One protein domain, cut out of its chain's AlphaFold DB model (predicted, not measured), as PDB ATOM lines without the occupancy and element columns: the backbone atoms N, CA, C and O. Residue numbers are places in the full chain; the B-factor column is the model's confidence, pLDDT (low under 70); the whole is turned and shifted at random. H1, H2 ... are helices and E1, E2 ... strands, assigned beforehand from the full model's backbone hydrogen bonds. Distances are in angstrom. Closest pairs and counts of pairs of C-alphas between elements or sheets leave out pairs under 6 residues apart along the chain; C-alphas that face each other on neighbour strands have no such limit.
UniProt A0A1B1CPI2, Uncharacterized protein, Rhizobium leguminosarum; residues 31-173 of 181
ATOM      1  N   SER A  31     271.230 160.793 110.298       96.19
ATOM      2  CA  SER A  31     271.205 162.169 110.786       96.19
ATOM      3  C   SER A  31     272.570 162.837 110.720       96.19
ATOM      4  O   SER A  31     273.590 162.245 111.076       96.19
ATOM      5  N   VAL A  32     272.581 164.108 110.335       98.25
ATOM      6  CA  VAL A  32     273.773 164.958 110.370       98.25
ATOM      7  C   VAL A  32     273.576 166.117 111.335       98.25
ATOM      8  O   VAL A  32     272.467 166.613 111.540       98.25
ATOM      9  N   TYR A  33     274.668 166.551 111.947       98.69
ATOM     10  CA  TYR A  33     274.649 167.451 113.088       98.69
ATOM     11  C   TYR A  33     275.481 168.689 112.811       98.69
ATOM     12  O   TYR A  33     276.554 168.637 112.202       98.69
ATOM     13  N   ARG A  34     275.009 169.814 113.336       98.38
ATOM     14  CA  ARG A  34     275.757 171.061 113.399       98.38
ATOM     15  C   ARG A  34     275.691 171.616 114.809       98.38
ATOM     16  O   ARG A  34     274.604 171.840 115.337       98.38
ATOM     17  N   ARG A  35     276.854 171.873 115.407       97.81
ATOM     18  CA  ARG A  35     276.933 172.596 116.680       97.81
ATOM     19  C   ARG A  35     276.459 174.036 116.507       97.81
ATOM     20  O   ARG A  35     276.809 174.689 115.523       97.81
ATOM     21  N   VAL A  36     275.709 174.527 117.481       98.31
ATOM     22  CA  VAL A  36     275.239 175.912 117.536       98.31
ATOM     23  C   VAL A  36     275.311 176.430 118.969       98.31
ATOM     24  O   VAL A  36     275.243 175.663 119.932       98.31
ATOM     25  N   THR A  37     275.452 177.742 119.106       98.25
ATOM     26  CA  THR A  37     275.253 178.430 120.379       98.25
ATOM     27  C   THR A  37     273.777 178.728 120.611       98.25
ATOM     28  O   THR A  37     272.983 178.885 119.676       98.25
ATOM     29  N   ALA A  38     273.413 178.826 121.878       98.06
ATOM     30  CA  ALA A  38     272.086 179.181 122.331       98.06
ATOM     31  C   ALA A  38     272.185 180.220 123.447       98.06
ATOM     32  O   ALA A  38     273.226 180.395 124.083       98.06
ATOM     33  N   ASP A  39     271.088 180.927 123.675       97.69
ATOM     34  CA  ASP A  39     270.964 181.781 124.842       97.69
ATOM     35  C   ASP A  39     271.037 180.917 126.112       97.69
ATOM     36  O   ASP A  39     270.278 179.963 126.274       97.69
ATOM     37  N   ALA A  40     271.975 181.230 127.008       95.56
ATOM     38  CA  ALA A  40     272.291 180.367 128.146       95.56
ATOM     39  C   ALA A  40     271.168 180.290 129.195       95.56
ATOM     40  O   ALA A  40     271.103 179.320 129.945       95.56
ATOM     41  N   MET A  41     270.291 181.298 129.263       95.69
ATOM     42  CA  MET A  41     269.175 181.312 130.213       95.69
ATOM     43  C   MET A  41     267.985 180.534 129.666       95.69
ATOM     44  O   MET A  41     267.343 179.755 130.371       95.69
ATOM     45  N   THR A  42     267.671 180.761 128.398       97.38
ATOM     46  CA  THR A  42     266.461 180.244 127.777       97.38
ATOM     47  C   THR A  42     266.691 178.925 127.066       97.38
ATOM     48  O   THR A  42     265.731 178.180 126.970       97.38
ATOM     49  N   GLY A  43     267.891 178.611 126.579       97.50
ATOM     50  CA  GLY A  43     268.171 177.441 125.737       97.50
ATOM     51  C   GLY A  43     267.720 177.596 124.279       97.50
ATOM     52  O   GLY A  43     267.730 176.636 123.515       97.50
ATOM     53  N   ILE A  44     267.298 178.790 123.860       98.38
ATOM     54  CA  ILE A  44     266.886 179.033 122.472       98.38
ATOM     55  C   ILE A  44     268.130 179.197 121.601       98.38
ATOM     56  O   ILE A  44     269.008 180.002 121.916       98.38
ATOM     57  N   VAL A  45     268.197 178.459 120.492       98.38
ATOM     58  CA  VAL A  45     269.287 178.591 119.512       98.38
ATOM     59  C   VAL A  45     269.389 180.033 119.010       98.38
ATOM     60  O   VAL A  45     268.398 180.658 118.638       98.38
ATOM     61  N   VAL A  46     270.611 180.563 118.947       98.31
ATOM     62  CA  VAL A  46     270.857 181.898 118.394       98.31
ATOM     63  C   VAL A  46     270.881 181.801 116.864       98.31
ATOM     64  O   VAL A  46     271.902 181.474 116.258       98.31
ATOM     65  N   TRP A  47     269.750 182.079 116.216       98.06
ATOM     66  CA  TRP A  47     269.574 181.974 114.758       98.06
ATOM     67  C   TRP A  47     270.244 183.119 113.991       98.06
ATOM     68  O   TRP A  47     269.592 183.997 113.431       98.06
ATOM     69  N   THR A  48     271.575 183.121 113.968       98.12
ATOM     70  CA  THR A  48     272.375 184.149 113.293       98.12
ATOM     71  C   THR A  48     273.403 183.540 112.350       98.12
ATOM     72  O   THR A  48     273.749 182.361 112.444       98.12
ATOM     73  N   ALA A  49     273.952 184.378 111.469       97.31
ATOM     74  CA  ALA A  49     275.014 183.992 110.545       97.31
ATOM     75  C   ALA A  49     276.234 183.354 111.235       97.31
ATOM     76  O   ALA A  49     276.888 182.518 110.626       97.31
ATOM     77  N   ALA A  50     276.531 183.700 112.494       97.19
ATOM     78  CA  ALA A  50     277.647 183.104 113.230       97.19
ATOM     79  C   ALA A  50     277.445 181.596 113.462       97.19
ATOM     80  O   ALA A  50     278.368 180.808 113.264       97.19
ATOM     81  N   ASN A  51     276.221 181.181 113.801       97.75
ATOM     82  CA  ASN A  51     275.894 179.769 113.991       97.75
ATOM     83  C   ASN A  51     275.732 179.015 112.677       97.75
ATOM     84  O   ASN A  51     275.963 177.813 112.651       97.75
ATOM     85  N   PHE A  52     275.413 179.695 111.575       98.44
ATOM     86  CA  PHE A  52     275.175 179.088 110.259       98.44
ATOM     87  C   PHE A  52     276.141 179.614 109.195       98.44
ATOM     88  O   PHE A  52     275.762 179.851 108.051       98.44
ATOM     89  N   GLY A  53     277.402 179.809 109.588       97.94
ATOM     90  CA  GLY A  53     278.446 180.318 108.709       97.94
ATOM     91  C   GLY A  53     278.659 179.437 107.479       97.94
ATOM     92  O   GLY A  53     279.046 178.274 107.603       97.94
ATOM     93  N   VAL A  54     278.443 180.032 106.308       98.50
ATOM     94  CA  VAL A  54     278.848 179.527 104.995       98.50
ATOM     95  C   VAL A  54     280.244 180.061 104.710       98.50
ATOM     96  O   VAL A  54     280.460 181.272 104.727       98.50
ATOM     97  N   SER A  55     281.216 179.187 104.470       97.19
ATOM     98  CA  SER A  55     282.615 179.595 104.292       97.19
ATOM     99  C   SER A  55     283.416 178.553 103.508       97.19
ATOM    100  O   SER A  55     282.855 177.548 103.085       97.19
ATOM    101  N   GLY A  56     284.708 178.803 103.288       94.00
ATOM    102  CA  GLY A  56     285.585 177.920 102.515       94.00
ATOM    103  C   GLY A  56     285.664 178.272 101.028       94.00
ATOM    104  O   GLY A  56     285.119 179.283 100.574       94.00
ATOM    105  N   ASN A  57     286.390 177.437 100.283       91.62
ATOM    106  CA  ASN A  57     286.573 177.544  98.839       91.62
ATOM    107  C   ASN A  57     286.576 176.131  98.210       91.62
ATOM    108  O   ASN A  57     287.604 175.458  98.294       91.62
ATOM    109  N   PRO A  58     285.463 175.666  97.606       94.25
ATOM    110  CA  PRO A  58     284.201 176.386  97.399       94.25
ATOM    111  C   PRO A  58     283.423 176.645  98.711       94.25
ATOM    112  O   PRO A  58     283.615 175.920  99.684       94.25
ATOM    113  N   PRO A  59     282.554 177.678  98.769       97.69
ATOM    114  CA  PRO A  59     281.850 178.039  99.996       97.69
ATOM    115  C   PRO A  59     280.668 177.109 100.300       97.69
ATOM    116  O   PRO A  59     279.747 176.978  99.484       97.69
ATOM    117  N   THR A  60     280.651 176.525 101.499       98.38
ATOM    118  CA  THR A  60     279.617 175.578 101.943       98.38
ATOM    119  C   THR A  60     279.188 175.802 103.401       98.38
ATOM    120  O   THR A  60     279.878 176.463 104.181       98.38
ATOM    121  N   LEU A  61     278.006 175.283 103.753       98.69
ATOM    122  CA  LEU A  61     277.526 175.113 105.125       98.69
ATOM    123  C   LEU A  61     277.748 173.660 105.561       98.69
ATOM    124  O   LEU A  61     277.160 172.757 104.970       98.69
ATOM    125  N   SER A  62     278.553 173.456 106.601       98.44
ATOM    126  CA  SER A  62     278.977 172.127 107.064       98.44
ATOM    127  C   SER A  62     278.060 171.490 108.110       98.44
ATOM    128  O   SER A  62     277.593 172.166 109.037       98.44
ATOM    129  N   PHE A  63     277.926 170.169 107.999       98.69
ATOM    130  CA  PHE A  63     277.312 169.236 108.940       98.69
ATOM    131  C   PHE A  63     278.180 167.976 109.051       98.69
ATOM    132  O   PHE A  63     278.995 167.695 108.174       98.69
ATOM    133  N   PHE A  64     278.001 167.208 110.121       98.31
ATOM    134  CA  PHE A  64     278.761 165.982 110.356       98.31
ATOM    135  C   PHE A  64     277.838 164.845 110.757       98.31
ATOM    136  O   PHE A  64     276.986 165.017 111.625       98.31
ATOM    137  N   TYR A  65     278.009 163.690 110.132       97.50
ATOM    138  CA  TYR A  65     277.330 162.463 110.508       97.50
ATOM    139  C   TYR A  65     277.925 161.881 111.791       97.50
ATOM    140  O   TYR A  65     279.144 161.795 111.946       97.50
ATOM    141  N   TYR A  66     277.038 161.407 112.663       95.25
ATOM    142  CA  TYR A  66     277.365 160.535 113.784       95.25
ATOM    143  C   TYR A  66     276.297 159.440 113.896       95.25
ATOM    144  O   TYR A  66     275.139 159.714 113.574       95.25
ATOM    145  N   PRO A  67     276.647 158.232 114.380       92.50
ATOM    146  CA  PRO A  67     275.693 157.126 114.496       92.50
ATOM    147  C   PRO A  67     274.446 157.447 115.332       92.50
ATOM    148  O   PRO A  67     273.371 156.925 115.055       92.50
ATOM    149  N   ASP A  68     274.585 158.305 116.345       94.12
ATOM    150  CA  ASP A  68     273.499 158.737 117.223       94.12
ATOM    151  C   ASP A  68     273.818 160.080 117.918       94.12
ATOM    152  O   ASP A  68     274.934 160.608 117.841       94.12
ATOM    153  N   ASP A  69     272.826 160.630 118.627       95.69
ATOM    154  CA  ASP A  69     272.930 161.888 119.381       95.69
ATOM    155  C   ASP A  69     273.992 161.824 120.502       95.69
ATOM    156  O   ASP A  69     274.578 162.838 120.890       95.69
ATOM    157  N   GLY A  70     274.236 160.642 121.077       96.31
ATOM    158  CA  GLY A  70     275.270 160.415 122.089       96.31
ATOM    159  C   GLY A  70     276.675 160.543 121.506       96.31
ATOM    160  O   GLY A  70     277.505 161.258 122.068       96.31
ATOM    161  N   ALA A  71     276.916 159.928 120.351       96.62
ATOM    162  CA  ALA A  71     278.164 160.027 119.607       96.62
ATOM    163  C   ALA A  71     278.430 161.464 119.135       96.62
ATOM    164  O   ALA A  71     279.552 161.954 119.280       96.62
ATOM    165  N   ALA A  72     277.399 162.177 118.663       97.12
ATOM    166  CA  ALA A  72     277.513 163.593 118.307       97.12
ATOM    167  C   ALA A  72     277.946 164.454 119.511       97.12
ATOM    168  O   ALA A  72     278.886 165.244 119.404       97.12
ATOM    169  N   ARG A  73     277.322 164.252 120.682       97.62
ATOM    170  CA  ARG A  73     277.712 164.924 121.937       97.62
ATOM    171  C   ARG A  73     279.135 164.587 122.370       97.62
ATOM    172  O   ARG A  73     279.869 165.478 122.788       97.62
ATOM    173  N   ALA A  74     279.535 163.323 122.257       97.25
ATOM    174  CA  ALA A  74     280.868 162.876 122.646       97.25
ATOM    175  C   ALA A  74     281.973 163.453 121.746       97.25
ATOM    176  O   ALA A  74     283.059 163.751 122.242       97.25
ATOM    177  N   ALA A  75     281.696 163.629 120.449       96.56
ATOM    178  CA  ALA A  75     282.643 164.178 119.481       96.56
ATOM    179  C   ALA A  75     282.714 165.715 119.491       96.56
ATOM    180  O   ALA A  75     283.754 166.287 119.171       96.56
ATOM    181  N   MET A  76     281.625 166.393 119.863       96.00
ATOM    182  CA  MET A  76     281.515 167.856 119.898       96.00
ATOM    183  C   MET A  76     281.157 168.355 121.309       96.00
ATOM    184  O   MET A  76     280.144 169.023 121.507       96.00
ATOM    185  N   GLN A  77     282.007 168.045 122.291       95.19
ATOM    186  CA  GLN A  77     281.725 168.227 123.727       95.19
ATOM    187  C   GLN A  77     281.439 169.675 124.151       95.19
ATOM    188  O   GLN A  77     280.758 169.906 125.144       95.19
ATOM    189  N   GLU A  78     281.937 170.657 123.400       95.12
ATOM    190  CA  GLU A  78     281.742 172.084 123.687       95.12
ATOM    191  C   GLU A  78     280.446 172.660 123.091       95.12
ATOM    192  O   GLU A  78     280.121 173.827 123.311       95.12
ATOM    193  N   ALA A  79     279.701 171.882 122.302       96.81
ATOM    194  CA  ALA A  79     278.475 172.361 121.681       96.81
ATOM    195  C   ALA A  79     277.398 172.632 122.740       96.81
ATOM    196  O   ALA A  79     277.021 171.740 123.498       96.81
ATOM    197  N   GLN A  80     276.862 173.854 122.766       98.25
ATOM    198  CA  GLN A  80     275.750 174.204 123.656       98.25
ATOM    199  C   GLN A  80     274.476 173.464 123.255       98.25
ATOM    200  O   GLN A  80     273.853 172.815 124.092       98.25
ATOM    201  N   CYS A  81     274.150 173.513 121.965       98.62
ATOM    202  CA  CYS A  81     273.057 172.782 121.344       98.62
ATOM    203  C   CYS A  81     273.505 172.236 119.982       98.62
ATOM    204  O   CYS A  81     274.537 172.644 119.433       98.62
ATOM    205  N   PHE A  82     272.691 171.363 119.399       98.69
ATOM    206  CA  PHE A  82     272.863 170.917 118.023       98.69
ATOM    207  C   PHE A  82     271.606 171.172 117.211       98.69
ATOM    208  O   PHE A  82     270.495 170.965 117.694       98.69
ATOM    209  N   VAL A  83     271.800 171.542 115.950       98.62
ATOM    210  CA  VAL A  83     270.800 171.324 114.909       98.62
ATOM    211  C   VAL A  83     271.056 169.945 114.316       98.62
ATOM    212  O   VAL A  83     272.152 169.684 113.815       98.62
ATOM    213  N   LYS A  84     270.052 169.077 114.401       98.44
ATOM    214  CA  LYS A  84     270.030 167.734 113.828       98.44
ATOM    215  C   LYS A  84     269.156 167.755 112.581       98.44
ATOM    216  O   LYS A  84     268.015 168.207 112.643       98.44
ATOM    217  N   VAL A  85     269.695 167.269 111.473       98.31
ATOM    218  CA  VAL A  85     268.985 167.121 110.202       98.31
ATOM    219  C   VAL A  85     268.869 165.637 109.910       98.31
ATOM    220  O   VAL A  85     269.882 164.962 109.751       98.31
ATOM    221  N   ASP A  86     267.641 165.149 109.864       96.19
ATOM    222  CA  ASP A  86     267.298 163.810 109.420       96.19
ATOM    223  C   ASP A  86     267.290 163.773 107.884       96.19
ATOM    224  O   ASP A  86     266.583 164.547 107.237       96.19
ATOM    225  N   LEU A  87     268.117 162.905 107.306       95.12
ATOM    226  CA  LEU A  87     268.235 162.690 105.864       95.12
ATOM    227  C   LEU A  87     267.466 161.438 105.400       95.12
ATOM    228  O   LEU A  87     267.607 161.031 104.246       95.12
ATOM    229  N   GLY A  88     266.652 160.838 106.276       89.12
ATOM    230  CA  GLY A  88     265.819 159.670 106.004       89.12
ATOM    231  C   GLY A  88     266.586 158.347 106.044       89.12
ATOM    232  O   GLY A  88     267.608 158.208 106.719       89.12
ATOM    233  N   ASP A  89     266.101 157.356 105.294       86.25
ATOM    234  CA  ASP A  89     266.604 155.974 105.308       86.25
ATOM    235  C   ASP A  89     267.868 155.777 104.443       86.25
ATOM    236  O   ASP A  89     267.954 154.857 103.622       86.25
ATOM    237  N   LEU A  90     268.872 156.650 104.587       88.94
ATOM    238  CA  LEU A  90     270.157 156.464 103.906       88.94
ATOM    239  C   LEU A  90     270.942 155.316 104.547       88.94
ATOM    240  O   LEU A  90     271.242 155.326 105.740       88.94
ATOM    241  N   ILE A  91     271.361 154.354 103.724       87.00
ATOM    242  CA  ILE A  91     272.183 153.217 104.147       87.00
ATOM    243  C   ILE A  91     273.547 153.328 103.472       87.00
ATOM    244  O   ILE A  91     273.635 153.270 102.248       87.00
ATOM    245  N   ASN A  92     274.611 153.457 104.274       86.94
ATOM    246  CA  ASN A  92     276.007 153.510 103.814       86.94
ATOM    247  C   ASN A  92     276.223 154.445 102.603       86.94
ATOM    248  O   ASN A  92     276.691 153.984 101.552       86.94
ATOM    249  N   PRO A  93     275.868 155.741 102.718       92.56
ATOM    250  CA  PRO A  93     276.010 156.682 101.614       92.56
ATOM    251  C   PRO A  93     277.459 156.706 101.121       92.56
ATOM    252  O   PRO A  93     278.400 156.690 101.912       92.56
ATOM    253  N   GLN A  94     277.624 156.702  99.801       94.94
ATOM    254  CA  GLN A  94     278.930 156.817  99.153       94.94
ATOM    255  C   GLN A  94     279.265 158.290  98.923       94.94
ATOM    256  O   GLN A  94     278.358 159.115  98.802       94.94
ATOM    257  N   GLU A  95     280.552 158.625  98.851       96.50
ATOM    258  CA  GLU A  95     280.990 159.980  98.503       96.50
ATOM    259  C   GLU A  95     280.316 160.449  97.199       96.50
ATOM    260  O   GLU A  95     280.195 159.696  96.230       96.50
ATOM    261  N   GLY A  96     279.814 161.682  97.203       95.69
ATOM    262  CA  GLY A  96     278.990 162.247  96.135       95.69
ATOM    263  C   GLY A  96     277.484 162.000  96.283       95.69
ATOM    264  O   GLY A  96     276.712 162.575  95.512       95.69
ATOM    265  N   ALA A  97     277.040 161.207  97.266       97.25
ATOM    266  CA  ALA A  97     275.621 161.070  97.591       97.25
ATOM    267  C   ALA A  97     275.000 162.426  97.953       97.25
ATOM    268  O   ALA A  97     275.667 163.309  98.494       97.25
ATOM    269  N   GLN A  98     273.708 162.585  97.666       96.94
ATOM    270  CA  GLN A  98     272.962 163.797  97.985       96.94
ATOM    271  C   GLN A  98     271.634 163.464  98.656       96.94
ATOM    272  O   GLN A  98     271.020 162.442  98.352       96.94
ATOM    273  N   ALA A  99     271.179 164.363  99.521       96.88
ATOM    274  CA  ALA A  99     269.866 164.310 100.146       96.88
ATOM    275  C   ALA A  99     269.199 165.690 100.109       96.88
ATOM    276  O   ALA A  99     269.871 166.721 100.013       96.88
ATOM    277  N   ALA A 100     267.871 165.707 100.163       96.81
ATOM    278  CA  ALA A 100     267.096 166.936 100.245       96.81
ATOM    279  C   ALA A 100     266.945 167.368 101.711       96.81
ATOM    280  O   ALA A 100     266.633 166.550 102.570       96.81
ATOM    281  N   VAL A 101     267.136 168.659 101.983       97.81
ATOM    282  CA  VAL A 101     266.878 169.283 103.284       97.81
ATOM    283  C   VAL A 101     265.700 170.239 103.154       97.81
ATOM    284  O   VAL A 101     265.736 171.176 102.349       97.81
ATOM    285  N   GLY A 102     264.675 170.009 103.974       94.88
ATOM    286  CA  GLY A 102     263.416 170.742 103.926       94.88
ATOM    287  C   GLY A 102     262.510 170.324 102.770       94.88
ATOM    288  O   GLY A 102     262.794 169.389 102.026       94.88
ATOM    289  N   ASN A 103     261.399 171.038 102.619       93.44
ATOM    290  CA  ASN A 103     260.427 170.835 101.548       93.44
ATOM    291  C   ASN A 103     259.873 172.188 101.073       93.44
ATOM    292  O   ASN A 103     260.038 173.202 101.752       93.44
ATOM    293  N   ALA A 104     259.234 172.199  99.902       94.19
ATOM    294  CA  ALA A 104     258.778 173.424  99.246       94.19
ATOM    295  C   ALA A 104     257.655 174.167  99.998       94.19
ATOM    296  O   ALA A 104     257.444 175.350  99.734       94.19
ATOM    297  N   ASP A 105     256.969 173.506 100.935       95.62
ATOM    298  CA  ASP A 105     255.872 174.097 101.710       95.62
ATOM    299  C   ASP A 105     256.380 174.951 102.882       95.62
ATOM    300  O   ASP A 105     255.627 175.735 103.462       95.62
ATOM    301  N   ILE A 106     257.669 174.838 103.223       97.44
ATOM    302  CA  ILE A 106     258.294 175.617 104.292       97.44
ATOM    303  C   ILE A 106     258.961 176.860 103.687       97.44
ATOM    304  O   ILE A 106     259.910 176.745 102.906       97.44
ATOM    305  N   PRO A 107     258.533 178.080 104.048       97.56
ATOM    306  CA  PRO A 107     259.230 179.282 103.620       97.56
ATOM    307  C   PRO A 107     260.563 179.429 104.364       97.56
ATOM    308  O   PRO A 107     260.668 179.168 105.558       97.56
ATOM    309  N   VAL A 108     261.593 179.924 103.674       98.06
ATOM    310  CA  VAL A 108     262.920 180.177 104.273       98.06
ATOM    311  C   VAL A 108     262.904 181.375 105.240       98.06
ATOM    312  O   VAL A 108     263.753 181.465 106.121       98.06
ATOM    313  N   ASN A 109     261.950 182.303 105.080       97.31
ATOM    314  CA  ASN A 109     261.767 183.509 105.908       97.31
ATOM    315  C   ASN A 109     263.023 184.396 106.072       97.31
ATOM    316  O   ASN A 109     263.166 185.113 107.063       97.31
ATOM    317  N   ALA A 110     263.940 184.369 105.103       97.50
ATOM    318  CA  ALA A 110     265.095 185.264 105.069       97.50
ATOM    319  C   ALA A 110     264.753 186.619 104.428       97.50
ATOM    320  O   ALA A 110     263.781 186.750 103.683       97.50
ATOM    321  N   ALA A 111     265.596 187.626 104.669       97.94
ATOM    322  CA  ALA A 111     265.453 188.934 104.039       97.94
ATOM    323  C   ALA A 111     265.540 188.816 102.499       97.94
ATOM    324  O   ALA A 111     266.511 188.244 101.998       97.94
ATOM    325  N   PRO A 112     264.609 189.409 101.723       97.75
ATOM    326  CA  PRO A 112     264.647 189.344 100.257       97.75
ATOM    327  C   PRO A 112     265.944 189.886  99.639       97.75
ATOM    328  O   PRO A 112     266.390 189.392  98.606       97.75
ATOM    329  N   ALA A 113     266.586 190.860 100.294       97.69
ATOM    330  CA  ALA A 113     267.874 191.416  99.873       97.69
ATOM    331  C   ALA A 113     269.012 190.376  99.866       97.69
ATOM    332  O   ALA A 113     269.958 190.512  99.092       97.69
ATOM    333  N   ASP A 114     268.900 189.319 100.677       98.44
ATOM    334  CA  ASP A 114     269.842 188.199 100.689       98.44
ATOM    335  C   ASP A 114     269.518 187.140  99.624       98.44
ATOM    336  O   ASP A 114     270.194 186.116  99.565       98.44
ATOM    337  N   GLN A 115     268.511 187.377  98.773       98.56
ATOM    338  CA  GLN A 115     268.128 186.542  97.628       98.56
ATOM    339  C   GLN A 115     268.016 185.044  97.977       98.56
ATOM    340  O   GLN A 115     268.714 184.219  97.370       98.56
ATOM    341  N   PRO A 116     267.189 184.672  98.975       98.69
ATOM    342  CA  PRO A 116     267.075 183.285  99.409       98.69
ATOM    343  C   PRO A 116     266.565 182.393  98.280       98.69
ATOM    344  O   PRO A 116     265.648 182.763  97.544       98.69
ATOM    345  N   ARG A 117     267.131 181.191  98.166       98.62
ATOM    346  CA  ARG A 117     266.557 180.134  97.333       98.62
ATOM    347  C   ARG A 117     265.575 179.303  98.158       98.62
ATOM    348  O   ARG A 117     265.883 179.016  99.315       98.62
ATOM    349  N   PRO A 118     264.424 178.904  97.594       98.38
ATOM    350  CA  PRO A 118     263.462 178.073  98.308       98.38
ATOM    351  C   PRO A 118     264.029 176.677  98.591       98.38
ATOM    352  O   PRO A 118     264.948 176.220  97.906       98.38
ATOM    353  N   PHE A 119     263.457 176.006  99.588       98.50
ATOM    354  CA  PHE A 119     263.663 174.580  99.818       98.50
ATOM    355  C   PHE A 119     263.032 173.729  98.695       98.50
ATOM    356  O   PHE A 119     262.133 174.209  97.998       98.50
ATOM    357  N   PRO A 120     263.450 172.459  98.529       98.12
ATOM    358  CA  PRO A 120     264.529 171.787  99.259       98.12
ATOM    359  C   PRO A 120     265.922 172.265  98.837       98.12
ATOM    360  O   PRO A 120     266.165 172.583  97.673       98.12
ATOM    361  N   TRP A 121     266.857 172.279  99.786       98.56
ATOM    362  CA  TRP A 121     268.281 172.450  99.487       98.56
ATOM    363  C   TRP A 121     268.958 171.088  99.414       98.56
ATOM    364  O   TRP A 121     268.709 170.232 100.259       98.56
ATOM    365  N   MET A 122     269.842 170.891  98.437       98.31
ATOM    366  CA  MET A 122     270.614 169.651  98.350       98.31
ATOM    367  C   MET A 122     271.835 169.710  99.273       98.31
ATOM    368  O   MET A 122     272.670 170.611  99.142       98.31
ATOM    369  N   ILE A 123     271.948 168.738 100.178       98.69
ATOM    370  CA  ILE A 123     273.147 168.477 100.977       98.69
ATOM    371  C   ILE A 123     273.925 167.320 100.347       98.69
ATOM    372  O   ILE A 123     273.328 166.311  99.975       98.69
ATOM    373  N   GLY A 124     275.238 167.473 100.184       98.25
ATOM    374  CA  GLY A 124     276.116 166.467  99.586       98.25
ATOM    375  C   GLY A 124     277.040 165.816 100.611       98.25
ATOM    376  O   GLY A 124     277.516 166.496 101.519       98.25
ATOM    377  N   PHE A 125     277.304 164.519 100.455       98.31
ATOM    378  CA  PHE A 125     278.287 163.780 101.241       98.31
ATOM    379  C   PHE A 125     279.651 163.853 100.563       98.31
ATOM    380  O   PHE A 125     279.904 163.136  99.598       98.31
ATOM    381  N   ASP A 126     280.522 164.731 101.045       95.94
ATOM    382  CA  ASP A 126     281.893 164.845 100.532       95.94
ATOM    383  C   ASP A 126     282.898 164.025 101.360       95.94
ATOM    384  O   ASP A 126     284.005 163.771 100.899       95.94
ATOM    385  N   ASN A 127     282.505 163.582 102.563       96.69
ATOM    386  CA  ASN A 127     283.309 162.750 103.458       96.69
ATOM    387  C   ASN A 127     284.721 163.306 103.739       96.69
ATOM    388  O   ASN A 127     285.634 162.549 104.086       96.69
ATOM    389  N   ASN A 128     284.906 164.623 103.615       94.31
ATOM    390  CA  ASN A 128     286.179 165.289 103.837       94.31
ATOM    391  C   ASN A 128     286.018 166.513 104.763       94.31
ATOM    392  O   ASN A 128     285.680 167.604 104.296       94.31
ATOM    393  N   PRO A 129     286.295 166.375 106.075       94.94
ATOM    394  CA  PRO A 129     286.826 165.184 106.760       94.94
ATOM    395  C   PRO A 129     285.774 164.061 106.911       94.94
ATOM    396  O   PRO A 129     284.605 164.283 106.599       94.94
ATOM    397  N   PRO A 130     286.136 162.859 107.407       95.19
ATOM    398  CA  PRO A 130     285.200 161.740 107.495       95.19
ATOM    399  C   PRO A 130     283.871 162.095 108.173       95.19
ATOM    400  O   PRO A 130     283.847 162.729 109.228       95.19
ATOM    401  N   GLY A 131     282.765 161.683 107.557       95.69
ATOM    402  CA  GLY A 131     281.412 162.007 108.006       95.69
ATOM    403  C   GLY A 131     280.934 163.413 107.627       95.69
ATOM    404  O   GLY A 131     279.821 163.770 108.000       95.69
ATOM    405  N   HIS A 132     281.721 164.218 106.912       98.06
ATOM    406  CA  HIS A 132     281.323 165.570 106.525       98.06
ATOM    407  C   HIS A 132     280.285 165.578 105.398       98.06
ATOM    408  O   HIS A 132     280.401 164.885 104.383       98.06
ATOM    409  N   TRP A 133     279.267 166.402 105.615       98.62
ATOM    410  CA  TRP A 133     278.207 166.724 104.678       98.62
ATOM    411  C   TRP A 133     278.124 168.232 104.527       98.62
ATOM    412  O   TRP A 133     278.320 168.974 105.494       98.62
ATOM    413  N   SER A 134     277.777 168.712 103.338       98.44
ATOM    414  CA  SER A 134     277.741 170.148 103.116       98.44
ATOM    415  C   SER A 134     276.682 170.610 102.122       98.44
ATOM    416  O   SER A 134     276.352 169.931 101.151       98.44
ATOM    417  N   ILE A 135     276.112 171.788 102.385       98.75
ATOM    418  CA  ILE A 135     275.209 172.487 101.463       98.75
ATOM    419  C   ILE A 135     276.009 173.598 100.791       98.75
ATOM    420  O   ILE A 135     276.501 174.515 101.452       98.75
ATOM    421  N   ALA A 136     276.146 173.535  99.469       98.44
ATOM    422  CA  ALA A 136     276.878 174.551  98.722       98.44
ATOM    423  C   ALA A 136     276.141 175.901  98.743       98.44
ATOM    424  O   ALA A 136     274.918 175.946  98.612       98.44
ATOM    425  N   ARG A 137     276.879 177.020  98.815       98.56
ATOM    426  CA  ARG A 137     276.304 178.383  98.797       98.56
ATOM    427  C   ARG A 137     275.223 178.583  97.723       98.56
ATOM    428  O   ARG A 137     274.176 179.130  98.070       98.56
ATOM    429  N   PRO A 138     275.416 178.140  96.461       98.19
ATOM    430  CA  PRO A 138     274.415 178.345  95.424       98.19
ATOM    431  C   PRO A 138     273.102 177.611  95.673       98.19
ATOM    432  O   PRO A 138     272.138 177.957  95.015       98.19
ATOM    433  N   GLN A 139     273.031 176.617  96.567       98.44
ATOM    434  CA  GLN A 139     271.766 175.990  96.975       98.44
ATOM    435  C   GLN A 139     270.969 176.889  97.928       98.44
ATOM    436  O   GLN A 139     269.748 176.849  97.915       98.44
ATOM    437  N   ILE A 140     271.654 177.730  98.708       98.81
ATOM    438  CA  ILE A 140     271.077 178.533  99.795       98.81
ATOM    439  C   ILE A 140     270.600 179.899  99.281       98.81
ATOM    440  O   ILE A 140     269.536 180.386  99.656       98.81
ATOM    441  N   THR A 141     271.386 180.549  98.422       98.69
ATOM    442  CA  THR A 141     271.125 181.919  97.955       98.69
ATOM    443  C   THR A 141     271.662 182.145  96.543       98.69
ATOM    444  O   THR A 141     272.647 181.524  96.136       98.69
ATOM    445  N   ASN A 142     271.039 183.071  95.811       98.38
ATOM    446  CA  ASN A 142     271.570 183.599  94.549       98.38
ATOM    447  C   ASN A 142     272.603 184.724  94.758       98.38
ATOM    448  O   ASN A 142     273.316 185.097  93.826       98.38
ATOM    449  N   ALA A 143     272.727 185.255  95.978       96.94
ATOM    450  CA  ALA A 143     273.727 186.257  96.309       96.94
ATOM    451  C   ALA A 143     275.149 185.670  96.255       96.94
ATOM    452  O   ALA A 143     275.418 184.534  96.650       96.94
ATOM    453  N   VAL A 144     276.109 186.487  95.821       95.19
ATOM    454  CA  VAL A 144     277.511 186.061  95.651       95.19
ATOM    455  C   VAL A 144     278.333 186.099  96.943       95.19
ATOM    456  O   VAL A 144     279.508 185.739  96.928       95.19
ATOM    457  N   THR A 145     277.746 186.526  98.066       97.50
ATOM    458  CA  THR A 145     278.470 186.683  99.336       97.50
ATOM    459  C   THR A 145     278.149 185.566 100.320       97.50
ATOM    460  O   THR A 145     277.005 185.143 100.484       97.50
ATOM    461  N   ASN A 146     279.176 185.131 101.044       98.19
ATOM    462  CA  ASN A 146     279.042 184.159 102.125       98.19
ATOM    463  C   ASN A 146     278.222 184.710 103.303       98.19
ATOM    464  O   ASN A 146     277.512 183.964 103.972       98.19
ATOM    465  N   ALA A 147     278.271 186.025 103.531       98.25
ATOM    466  CA  ALA A 147     277.494 186.687 104.574       98.25
ATOM    467  C   ALA A 147     275.979 186.591 104.328       98.25
ATOM    468  O   ALA A 147     275.242 186.243 105.249       98.25
ATOM    469  N   ALA A 148     275.519 186.845 103.094       98.50
ATOM    470  CA  ALA A 148     274.115 186.662 102.719       98.50
ATOM    471  C   ALA A 148     273.696 185.197 102.880       98.50
ATOM    472  O   ALA A 148     272.711 184.904 103.550       98.50
ATOM    473  N   ALA A 149     274.507 184.264 102.373       98.75
ATOM    474  CA  ALA A 149     274.234 182.836 102.497       98.75
ATOM    475  C   ALA A 149     274.128 182.371 103.957       98.75
ATOM    476  O   ALA A 149     273.256 181.578 104.283       98.75
ATOM    477  N   SER A 150     274.964 182.908 104.846       98.81
ATOM    478  CA  SER A 150     274.951 182.553 106.269       98.81
ATOM    479  C   SER A 150     273.699 183.073 106.987       98.81
ATOM    480  O   SER A 150     273.145 182.391 107.847       98.81
ATOM    481  N   ARG A 151     273.214 184.273 106.628       98.81
ATOM    482  CA  ARG A 151     271.937 184.808 107.135       98.81
ATOM    483  C   ARG A 151     270.743 184.014 106.614       98.81
ATOM    484  O   ARG A 151     269.853 183.687 107.395       98.81
ATOM    485  N   VAL A 152     270.748 183.664 105.328       98.88
ATOM    486  CA  VAL A 152     269.698 182.834 104.720       98.88
ATOM    487  C   VAL A 152     269.678 181.443 105.342       98.88
ATOM    488  O   VAL A 152     268.608 180.963 105.694       98.88
ATOM    489  N   ALA A 153     270.843 180.824 105.548       98.88
ATOM    490  CA  ALA A 153     270.950 179.545 106.235       98.88
ATOM    491  C   ALA A 153     270.374 179.622 107.655       98.88
ATOM    492  O   ALA A 153     269.569 178.776 108.028       98.88
ATOM    493  N   ALA A 154     270.716 180.659 108.426       98.81
ATOM    494  CA  ALA A 154     270.177 180.837 109.771       98.81
ATOM    495  C   ALA A 154     268.642 180.944 109.788       98.81
ATOM    496  O   ALA A 154     267.989 180.261 110.574       98.81
ATOM    497  N   ALA A 155     268.061 181.759 108.901       98.75
ATOM    498  CA  ALA A 155     266.609 181.906 108.790       98.75
ATOM    499  C   ALA A 155     265.923 180.622 108.285       98.75
ATOM    500  O   ALA A 155     264.891 180.213 108.822       98.75
ATOM    501  N   GLY A 156     266.532 179.948 107.307       98.75
ATOM    502  CA  GLY A 156     266.033 178.694 106.758       98.75
ATOM    503  C   GLY A 156     266.005 177.583 107.800       98.75
ATOM    504  O   GLY A 156     264.957 176.988 108.026       98.75
ATOM    505  N   PHE A 157     267.119 177.341 108.497       98.81
ATOM    506  CA  PHE A 157     267.172 176.315 109.541       98.81
ATOM    507  C   PHE A 157     266.294 176.650 110.747       98.81
ATOM    508  O   PHE A 157     265.755 175.725 111.349       98.81
ATOM    509  N   ARG A 158     266.072 177.935 111.059       98.69
ATOM    510  CA  ARG A 158     265.055 178.336 112.043       98.69
ATOM    511  C   ARG A 158     263.658 177.914 111.597       98.69
ATOM    512  O   ARG A 158     262.927 177.312 112.376       98.69
ATOM    513  N   SER A 159     263.298 178.216 110.349       98.62
ATOM    514  CA  SER A 159     261.983 177.879 109.789       98.62
ATOM    515  C   SER A 159     261.760 176.367 109.752       98.62
ATOM    516  O   SER A 159     260.703 175.896 110.157       98.62
ATOM    517  N   LEU A 160     262.779 175.595 109.362       98.62
ATOM    518  CA  LEU A 160     262.728 174.133 109.418       98.62
ATOM    519  C   LEU A 160     262.566 173.641 110.861       98.62
ATOM    520  O   LEU A 160     261.624 172.919 111.155       98.62
ATOM    521  N   ALA A 161     263.421 174.078 111.786       98.31
ATOM    522  CA  ALA A 161     263.409 173.591 113.167       98.31
ATOM    523  C   ALA A 161     262.157 173.983 113.976       98.31
ATOM    524  O   ALA A 161     261.925 173.419 115.042       98.31
ATOM    525  N   THR A 162     261.378 174.959 113.502       97.81
ATOM    526  CA  THR A 162     260.106 175.390 114.112       97.81
ATOM    527  C   THR A 162     258.875 174.850 113.383       97.81
ATOM    528  O   THR A 162     257.758 175.096 113.831       97.81
ATOM    529  N   THR A 163     259.062 174.110 112.286       97.38
ATOM    530  CA  THR A 163     257.976 173.466 111.542       97.38
ATOM    531  C   THR A 163     257.980 171.966 111.811       97.38
ATOM    532  O   THR A 163     258.985 171.289 111.583       97.38
ATOM    533  N   ASP A 164     256.842 171.435 112.253       91.75
ATOM    534  CA  ASP A 164     256.678 170.001 112.485       91.75
ATOM    535  C   ASP A 164     256.929 169.196 111.202       91.75
ATOM    536  O   ASP A 164     256.561 169.606 110.100       91.75
ATOM    537  N   ASN A 165     257.541 168.018 111.348       88.75
ATOM    538  CA  ASN A 165     257.855 167.101 110.244       88.75
ATOM    539  C   ASN A 165     258.776 167.685 109.151       88.75
ATOM    540  O   ASN A 165     258.826 167.161 108.041       88.75
ATOM    541  N   SER A 166     259.545 168.738 109.447       95.44
ATOM    542  CA  SER A 166     260.540 169.293 108.515       95.44
ATOM    543  C   SER A 166     261.789 168.420 108.329       95.44
ATOM    544  O   SER A 166     262.591 168.686 107.431       95.44
ATOM    545  N   GLY A 167     261.994 167.431 109.208       94.44
ATOM    546  CA  GLY A 167     263.234 166.657 109.315       94.44
ATOM    547  C   GLY A 167     264.360 167.390 110.053       94.44
ATOM    548  O   GLY A 167     265.460 166.861 110.168       94.44
ATOM    549  N   VAL A 168     264.123 168.595 110.584       97.94
ATOM    550  CA  VAL A 168     265.118 169.348 111.361       97.94
ATOM    551  C   VAL A 168     264.648 169.524 112.793       97.94
ATOM    552  O   VAL A 168     263.546 170.000 113.046       97.94
ATOM    553  N   THR A 169     265.514 169.191 113.745       97.75
ATOM    554  CA  THR A 169     265.249 169.353 115.179       97.75
ATOM    555  C   THR A 169     266.429 170.010 115.888       97.75
ATOM    556  O   THR A 169     267.556 170.030 115.389       97.75
ATOM    557  N   VAL A 170     266.166 170.568 117.069       98.50
ATOM    558  CA  VAL A 170     267.204 171.033 117.990       98.50
ATOM    559  C   VAL A 170     267.332 170.018 119.117       98.50
ATOM    560  O   VAL A 170     266.335 169.673 119.743       98.50
ATOM    561  N   ILE A 171     268.555 169.566 119.389       97.94
ATOM    562  CA  ILE A 171     268.845 168.647 120.495       97.94
ATOM    563  C   ILE A 171     269.857 169.253 121.471       97.94
ATOM    564  O   ILE A 171     270.649 170.136 121.127       97.94
ATOM    565  N   ASN A 172     269.828 168.747 122.702       98.31
ATOM    566  CA  ASN A 172     270.688 169.189 123.793       98.31
ATOM    567  C   ASN A 172     272.166 168.875 123.546       98.31
ATOM    568  O   ASN A 172     272.515 167.759 123.151       98.31
ATOM    569  N   GLY A 173     273.023 169.842 123.862       97.50
ATOM    570  CA  GLY A 173     274.454 169.644 124.055       97.50
ATOM    571  C   GLY A 173     274.806 169.807 125.527       97.50
ATOM    572  O   GLY A 173     274.282 169.080 126.372       97.50
TER     573      GLY A 173
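AT A GLANCE: This is residues 31 to 173 of the 181 residues of an uncharacterized protein of Rhizobium leguminosarum (UniProt A0A1B1CPI2). One seven-stranded antiparallel sheet, strongly twisted and curled like part of a barrel, folds back on itself, with E4, E5 and E6 as one leaf, E1, E3 and E7 as the other and E2 as the hinge. The long helix H3 covers one face of the sheet, the short helix H1 packs on the opposite face, and long loops run out from the sheet. You have 143 printed residues with three named helices and seven named strands, in the chain order E1 E2 H1 E3 E4 E5 E6 H2 H3 E7; the sheet's order is E4 - E5 - E6 - E2 - E1 - E3 - E7. The class is mixed, helices and strands, though under half of the residues are in named elements. The whole is compact, with a radius of gyration of the C-alphas of 14.1 A, and spans 40 by 39 by 30 A.

IN THESE COORDINATES: Find C-alpha 31 at (271.205, 162.169, 110.786); from there strand E1, residues 31 to 36, runs 15.8 A. After the loop of residues 37 to 59 look for E2, residues 60 to 65, also 15.8 A. H1 takes residues 69 to 75, 10.0 A, and E3 residues 81 to 86, 16.0 A. Next come E4, residues 98 to 101, 9.8 A; E5, residues 121 to 125, 13.4 A; and E6, residues 132 to 136, 12.7 A. H2, residues 137 to 140, measures 5.3 A. Find C-alpha 146 at (279.042, 184.159, 102.125); here H3 begins and runs 21.9 A to residue 161. E7, residues 168 to 172, runs 13.6 A and ends at C-alpha 172, (270.688, 169.189, 123.793).

HOW THE PARTS SIT: Begin at E1 and E3, antiparallel at 155 degrees, where N 34 and O 83 are 2.9 A apart, within hydrogen-bond range. The edge strand E7 is the antiparallel neighbour of E3, at 146 degrees, with N 84 and O 169 at 2.8 A. On the other side of E1 is E2, its hairpin partner, with N 33 and O 64 at 2.8 A. The pairing of E2 is staggered: residues 64 to 65 pair with E1, and residues 60 to 64 with E6, where N 63 and O 133 are 2.8 A apart. E4, E5 and E6 form a meander, each strand the antiparallel neighbour of the one before; look for N 101 and O 121 at 2.8 A, and N 124 and O 134 at 2.9 A. E2, H1 and E3 make a split strand-helix-strand unit, two strands of one sheet that follow each other among the strands, with H1 between them in the chain and E1 between them in the sheet, and its crossover is right-handed. H1 is on the sheet at a height of 8.6 A, over E3 and only just over E1, with 3 C-alphas; its closest C-alphas to E1 are those of Ala 72 and Tyr 33, 7.1 A apart. On the opposite face H3 has a height of 9.1 A and lies over E2 and, only just, with 3 C-alphas, over E7. Its closest C-alphas to E7 are those of Ala 161 and Val 168, 4.9 A apart. H2 only grazes the sheet with residues 137 to 140 and touches residues 146 to 153 of H3, the C-alphas of Ile 140 and Ala 149 coming closest at 6.0 A. In H1 and H3 every O i to N i+4 pair is within hydrogen-bond range; H2 is too short for one.

THE WHOLE: The two C-alphas farthest apart are those of Met 41 and Gln 94, 40.7 A. The printed part has no cut. The long links are E1 to E2, E3 to E4 and E4 to E5, with 23, 11 and 19 residues. Mean pLDDT of the printed part is 96.9, and no printed residue is under 70.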